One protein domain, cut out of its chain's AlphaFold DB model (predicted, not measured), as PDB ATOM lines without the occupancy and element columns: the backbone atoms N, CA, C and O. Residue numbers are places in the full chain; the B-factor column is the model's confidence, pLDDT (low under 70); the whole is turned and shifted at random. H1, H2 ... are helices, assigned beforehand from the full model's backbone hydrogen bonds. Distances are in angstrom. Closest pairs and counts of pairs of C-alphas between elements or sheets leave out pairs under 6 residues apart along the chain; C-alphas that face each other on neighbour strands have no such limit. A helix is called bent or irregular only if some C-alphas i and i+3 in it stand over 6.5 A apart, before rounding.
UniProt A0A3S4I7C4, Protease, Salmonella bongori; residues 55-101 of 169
ATOM      1  N   LEU A  55      47.228   9.591 -10.490       75.62
ATOM      2  CA  LEU A  55      45.939  10.282 -10.519       75.62
ATOM      3  C   LEU A  55      44.807   9.367 -10.036       75.62
ATOM      4  O   LEU A  55      43.856   9.855  -9.428       75.62
ATOM      5  N   SER A  56      44.932   8.046 -10.234       77.25
ATOM      6  CA  SER A  56      44.005   7.053  -9.686       77.25
ATOM      7  C   SER A  56      43.935   7.048  -8.159       77.25
ATOM      8  O   SER A  56      42.868   6.779  -7.616       77.25
ATOM      9  N   ASP A  57      45.024   7.372  -7.466       83.19
ATOM     10  CA  ASP A  57      45.117   7.287  -6.008       83.19
ATOM     11  C   ASP A  57      44.638   8.585  -5.357       83.19
ATOM     12  O   ASP A  57      43.869   8.565  -4.394       83.19
ATOM     13  N   THR A  58      45.036   9.737  -5.906       86.00
ATOM     14  CA  THR A  58      44.658  11.050  -5.361       86.00
ATOM     15  C   THR A  58      43.312  11.551  -5.878       86.00
ATOM     16  O   THR A  58      42.565  12.200  -5.145       86.00
ATOM     17  N   GLN A  59      42.995  11.296  -7.152       89.19
ATOM     18  CA  GLN A  59      41.798  11.804  -7.829       89.19
ATOM     19  C   GLN A  59      41.139  10.729  -8.719       89.19
ATOM     20  O   GLN A  59      40.958  10.941  -9.922       89.19
ATOM     21  N   PRO A  60      40.674   9.602  -8.142       88.94
ATOM     22  CA  PRO A  60      40.113   8.475  -8.900       88.94
ATOM     23  C   PRO A  60      38.955   8.871  -9.825       88.94
ATOM     24  O   PRO A  60      38.782   8.315 -10.906       88.94
ATOM     25  N   ARG A  61      38.156   9.870  -9.427       90.50
ATOM     26  CA  ARG A  61      37.043  10.368 -10.245       90.50
ATOM     27  C   ARG A  61      37.513  11.109 -11.499       90.50
ATOM     28  O   ARG A  61      36.842  11.025 -12.524       90.50
ATOM     29  N   LEU A  62      38.621  11.847 -11.410       91.19
ATOM     30  CA  LEU A  62      39.222  12.519 -12.561       91.19
ATOM     31  C   LEU A  62      39.808  11.477 -13.514       91.19
ATOM     32  O   LEU A  62      39.480  11.507 -14.694       91.19
ATOM     33  N   GLN A  63      40.570  10.517 -12.985       91.00
ATOM     34  CA  GLN A  63      41.119   9.403 -13.760       91.00
ATOM     35  C   GLN A  63      40.030   8.676 -14.562       91.00
ATOM     36  O   GLN A  63      40.126   8.568 -15.781       91.00
ATOM     37  N   PHE A  64      38.942   8.270 -13.900       89.88
ATOM     38  CA  PHE A  64      37.820   7.611 -14.569       89.88
ATOM     39  C   PHE A  64      37.200   8.480 -15.675       89.88
ATOM     40  O   PHE A  64      36.848   7.984 -16.742       89.88
ATOM     41  N   ALA A  65      37.062   9.788 -15.451       90.50
ATOM     42  CA  ALA A  65      36.523  10.689 -16.465       90.50
ATOM     43  C   ALA A  65      37.454  10.824 -17.686       90.50
ATOM     44  O   ALA A  65      36.955  10.853 -18.810       90.50
ATOM     45  N   LEU A  66      38.777  10.846 -17.485       90.94
ATOM     46  CA  LEU A  66      39.761  10.843 -18.576       90.94
ATOM     47  C   LEU A  66      39.707   9.536 -19.380       90.94
ATOM     48  O   LEU A  66      39.727   9.565 -20.608       90.94
ATOM     49  N   GLU A  67      39.553   8.395 -18.707       90.50
ATOM     50  CA  GLU A  67      39.373   7.094 -19.364       90.50
ATOM     51  C   GLU A  67      38.098   7.044 -20.206       90.50
ATOM     52  O   GLU A  67      38.123   6.522 -21.322       90.50
ATOM     53  N   GLN A  68      36.993   7.605 -19.698       89.94
ATOM     54  CA  GLN A  68      35.743   7.717 -20.449       89.94
ATOM     55  C   GLN A  68      35.880   8.660 -21.645       89.94
ATOM     56  O   GLN A  68      35.371   8.334 -22.711       89.94
ATOM     57  N   LEU A  69      36.593   9.784 -21.504       89.88
ATOM     58  CA  LEU A  69      36.832  10.733 -22.596       89.88
ATOM     59  C   LEU A  69      37.548  10.075 -23.787       89.88
ATOM     60  O   LEU A  69      37.287  10.435 -24.931       89.88
ATOM     61  N   MET A  70      38.429   9.108 -23.523       88.06
ATOM     62  CA  MET A  70      39.187   8.386 -24.553       88.06
ATOM     63  C   MET A  70      38.428   7.212 -25.185       88.06
ATOM     64  O   MET A  70      38.940   6.588 -26.113       88.06
ATOM     65  N   GLN A  71      37.210   6.894 -24.732       86.44
ATOM     66  CA  GLN A  71      36.429   5.822 -25.350       86.44
ATOM     67  C   GLN A  71      35.804   6.277 -26.681       86.44
ATOM     68  O   GLN A  71      35.132   7.309 -26.718       86.44
ATOM     69  N   PRO A  72      35.891   5.475 -27.763       76.75
ATOM     70  CA  PRO A  72      35.287   5.811 -29.060       76.75
ATOM     71  C   PRO A  72      33.766   6.022 -29.015       76.75
ATOM     72  O   PRO A  72      33.194   6.704 -29.859       76.75
ATOM     73  N   TRP A  73      33.108   5.390 -28.045       75.75
ATOM     74  CA  TRP A  73      31.660   5.395 -27.833       75.75
ATOM     75  C   TRP A  73      31.253   6.221 -26.607       75.75
ATOM     76  O   TRP A  73      30.144   6.064 -26.093       75.75
ATOM     77  N   ALA A  74      32.140   7.096 -26.124       74.00
ATOM     78  CA  ALA A  74      31.798   8.046 -25.081       74.00
ATOM     79  C   ALA A  74      30.564   8.861 -25.493       74.00
ATOM     80  O   ALA A  74      30.435   9.308 -26.632       74.00
ATOM     81  N   SER A  75      29.655   9.088 -24.545       70.38
ATOM     82  CA  SER A  75      28.463   9.912 -24.777       70.38
ATOM     83  C   SER A  75      28.797  11.379 -25.071       70.38
ATOM     84  O   SER A  75      27.943  12.115 -25.565       70.38
ATOM     85  N   SER A  76      30.026  11.803 -24.763       77.88
ATOM     86  CA  SER A  76      30.540  13.150 -24.967       77.88
ATOM     87  C   SER A  76      32.024  13.109 -25.321       77.88
ATOM     88  O   SER A  76      32.811  12.483 -24.615       77.88
ATOM     89  N   SER A  77      32.411  13.841 -26.368       82.31
ATOM     90  CA  SER A  77      33.817  14.072 -26.743       82.31
ATOM     91  C   SER A  77      34.446  15.266 -26.015       82.31
ATOM     92  O   SER A  77      35.557  15.674 -26.344       82.31
ATOM     93  N   PHE A  78      33.737  15.865 -25.056       86.81
ATOM     94  CA  PHE A  78      34.217  16.991 -24.262       86.81
ATOM     95  C   PHE A  78      34.105  16.699 -22.765       86.81
ATOM     96  O   PHE A  78      33.150  16.070 -22.296       86.81
ATOM     97  N   MET A  79      35.072  17.218 -22.011       88.06
ATOM     98  CA  MET A  79      35.122  17.170 -20.555       88.06
ATOM     99  C   MET A  79      35.408  18.573 -20.016       88.06
ATOM    100  O   MET A  79      36.287  19.266 -20.520       88.06
ATOM    101  N   LEU A  80      34.682  18.978 -18.974       88.62
ATOM    102  CA  LEU A  80      34.943  20.218 -18.245       88.62
ATOM    103  C   LEU A  80      35.550  19.881 -16.883       88.62
ATOM    104  O   LEU A  80      34.924  19.191 -16.076       88.62
ATOM    105  N   ALA A  81      36.749  20.391 -16.622       87.12
ATOM    106  CA  ALA A  81      37.438  20.248 -15.345       87.12
ATOM    107  C   ALA A  81      37.620  21.621 -14.689       87.12
ATOM    108  O   ALA A  81      37.869  22.616 -15.365       87.12
ATOM    109  N   LYS A  82      37.493  21.677 -13.359       87.50
ATOM    110  CA  LYS A  82      37.866  22.857 -12.573       87.50
ATOM    111  C   LYS A  82      39.266  22.626 -12.013       87.50
ATOM    112  O   LYS A  82      39.455  21.674 -11.260       87.50
ATOM    113  N   ALA A  83      40.189  23.527 -12.315       83.88
ATOM    114  CA  ALA A  83      41.529  23.560 -11.746       83.88
ATOM    115  C   ALA A  83      41.904  25.008 -11.381       83.88
ATOM    116  O   ALA A  83      41.272  25.940 -11.890       83.88
ATOM    117  N   PRO A  84      42.886  25.218 -10.489       84.06
ATOM    118  CA  PRO A  84      43.570  26.502 -10.382       84.06
ATOM    119  C   PRO A  84      44.192  26.897 -11.728       84.06
ATOM    120  O   PRO A  84      44.533  26.034 -12.537       84.06
ATOM    121  N   GLU A  85      44.341  28.197 -11.964       81.00
ATOM    122  CA  GLU A  85      44.931  28.739 -13.193       81.00
ATOM    123  C   GLU A  85      46.463  28.610 -13.156       81.00
ATOM    124  O   GLU A  85      47.186  29.576 -12.929       81.00
ATOM    125  N   GLU A  86      46.956  27.381 -13.316       85.25
ATOM    126  CA  GLU A  86      48.384  27.073 -13.364       85.25
ATOM    127  C   GLU A  86      48.684  26.119 -14.536       85.25
ATOM    128  O   GLU A  86      48.066  25.052 -14.635       85.25
ATOM    129  N   PRO A  87      49.647  26.459 -15.415       81.06
ATOM    130  CA  PRO A  87      49.933  25.683 -16.625       81.06
ATOM    131  C   PRO A  87      50.402  24.254 -16.319       81.06
ATOM    132  O   PRO A  87      50.149  23.332 -17.094       81.06
ATOM    133  N   ALA A  88      51.014  24.033 -15.149       85.50
ATOM    134  CA  ALA A  88      51.458  22.716 -14.702       85.50
ATOM    135  C   ALA A  88      50.316  21.684 -14.658       85.50
ATOM    136  O   ALA A  88      50.533  20.514 -14.973       85.50
ATOM    137  N   TYR A  89      49.084  22.104 -14.339       86.00
ATOM    138  CA  TYR A  89      47.933  21.199 -14.332       86.00
ATOM    139  C   TYR A  89      47.545  20.733 -15.736       86.00
ATOM    140  O   TYR A  89      47.142  19.582 -15.900       86.00
ATOM    141  N   LEU A  90      47.685  21.587 -16.757       87.50
ATOM    142  CA  LEU A  90      47.412  21.196 -18.142       87.50
ATOM    143  C   LEU A  90      48.434  20.171 -18.635       87.50
ATOM    144  O   LEU A  90      48.052  19.203 -19.292       87.50
ATOM    145  N   THR A  91      49.710  20.346 -18.288       87.94
ATOM    146  CA  THR A  91      50.757  19.361 -18.592       87.94
ATOM    147  C   THR A  91      50.487  18.034 -17.888       87.94
ATOM    148  O   THR A  91      50.481  17.001 -18.549       87.94
ATOM    149  N   LEU A  92      50.158  18.067 -16.594       87.69
ATOM    150  CA  LEU A  92      49.828  16.873 -15.811       87.69
ATOM    151  C   LEU A  92      48.645  16.107 -16.424       87.69
ATOM    152  O   LEU A  92      48.711  14.891 -16.596       87.69
ATOM    153  N   LEU A  93      47.574  16.809 -16.808       89.62
ATOM    154  CA  LEU A  93      46.430  16.198 -17.491       89.62
ATOM    155  C   LEU A  93      46.821  15.605 -18.848       89.62
ATOM    156  O   LEU A  93      46.406  14.493 -19.167       89.62
ATOM    157  N   ALA A  94      47.620  16.315 -19.648       90.56
ATOM    158  CA  ALA A  94      48.087  15.805 -20.932       90.56
ATOM    159  C   ALA A  94      48.921  14.526 -20.756       90.56
ATOM    160  O   ALA A  94      48.698  13.550 -21.472       90.56
ATOM    161  N   ASP A  95      49.825  14.503 -19.776       90.00
ATOM    162  CA  ASP A  95      50.650  13.340 -19.441       90.00
ATOM    163  C   ASP A  95      49.818  12.152 -18.959       90.00
ATOM    164  O   ASP A  95      50.122  11.017 -19.313       90.00
ATOM    165  N   ALA A  96      48.726  12.403 -18.238       89.31
ATOM    166  CA  ALA A  96      47.789  11.370 -17.812       89.31
ATOM    167  C   ALA A  96      46.964  10.778 -18.964       89.31
ATOM    168  O   ALA A  96      46.621   9.598 -18.942       89.31
ATOM    169  N   VAL A  97      46.638  11.588 -19.977       91.12
ATOM    170  CA  VAL A  97      45.819  11.169 -21.126       91.12
ATOM    171  C   VAL A  97      46.646  10.464 -22.199       91.12
ATOM    172  O   VAL A  97      46.155   9.529 -22.824       91.12
ATOM    173  N   ARG A  98      47.907  10.863 -22.411       91.38
ATOM    174  CA  ARG A  98      48.819  10.226 -23.383       91.38
ATOM    175  C   ARG A  98      48.851   8.691 -23.309       91.38
ATOM    176  O   ARG A  98      48.689   8.080 -24.362       91.38
ATOM    177  N   PRO A  99      49.015   8.043 -22.139       88.88
ATOM    178  CA  PRO A  99      49.029   6.582 -22.050       88.88
ATOM    179  C   PRO A  99      47.660   5.940 -22.315       88.88
ATOM    180  O   PRO A  99      47.599   4.739 -22.560       88.88
ATOM    181  N   LEU A 100      46.568   6.710 -22.266       88.56
ATOM    182  CA  LEU A 100      45.216   6.229 -22.553       88.56
ATOM    183  C   LEU A 100      44.897   6.234 -24.060       88.56
ATOM    184  O   LEU A 100      43.944   5.574 -24.477       88.56
ATOM    185  N   GLN A 101      45.676   6.942 -24.893       88.44
ATOM    186  CA  GLN A 101      45.501   6.907 -26.348       88.44
ATOM    187  C   GLN A 101      45.947   5.563 -26.926       88.44
ATOM    188  O   GLN A 101      47.104   5.165 -26.814       88.44
TER     189      GLN A 101
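Overview. This is residues 55 to 101 of the 169 residues of the protein "Protease" of Salmonella bongori (UniProt A0A3S4I7C4). Two helices, H2 and H3, stand at a steep angle to each other and meet by the last residues of H3, 97 to 100, while a long unnamed stretch, residues 70 to 86, arches from the end of H2 to the start of H3. The short H1 makes a corner at the start of H2, and residues 82 to 91, of which 87 to 91 belong to H3, stick out. The printed part has 47 residues, with three named helices in the order H1, H2, H3 and no named strand; its class is all helix. It is compact, with a radius of gyration of the C-alphas of 10.8 A, and only just elongated, spanning 31 by 20 by 18 A.

Along the chain. H1 covers residues 55 to 58, beginning with C-alpha 55 at (45.939, 10.282, -10.519). H2, residues 60 to 69, is 14.3 A from first to last C-alpha and begins with C-alpha 60 at (40.113, 8.475, -8.900). H3, residues 87 to 100, is the longest helix at 20.9 A and ends with C-alpha 100 at (45.216, 6.229, -22.553). H3 is irregular, but only just: C-alphas 96 and 99 are 6.51 A apart.

Arrangement. H1 and H2 touch only at the corner by their tight link, the closest C-alphas being those of Ser 56 and Gln 63, 5.5 A apart. H1 and H3 are close but not clearly touching; their closest C-alphas, of Leu 55 and Ala 96, are 7.6 A apart. H2 and H3 only just touch, with 3 pairs of C-alphas within 8 A, and H3 does so with residues 97 to 100 alone. Their closest C-alphas are those of Leu 66 and Val 97, 6.6 A apart. They run the same way at a steep tilt of 63 degrees. In H2 every O i to N i+4 pair is within hydrogen-bond range, in H3 8 of 10 are, and H1 is too short for such a pair.

Size, cuts and confidence. The two C-alphas farthest apart are those of Trp 73 and Glu 86, 31.0 A. The printed part has no cut. The link from H2 to H3, 17 residues, is long, and residues 82 to 91 stand free. The mean pLDDT of the printed part is 86.0, and no printed residue is under 70.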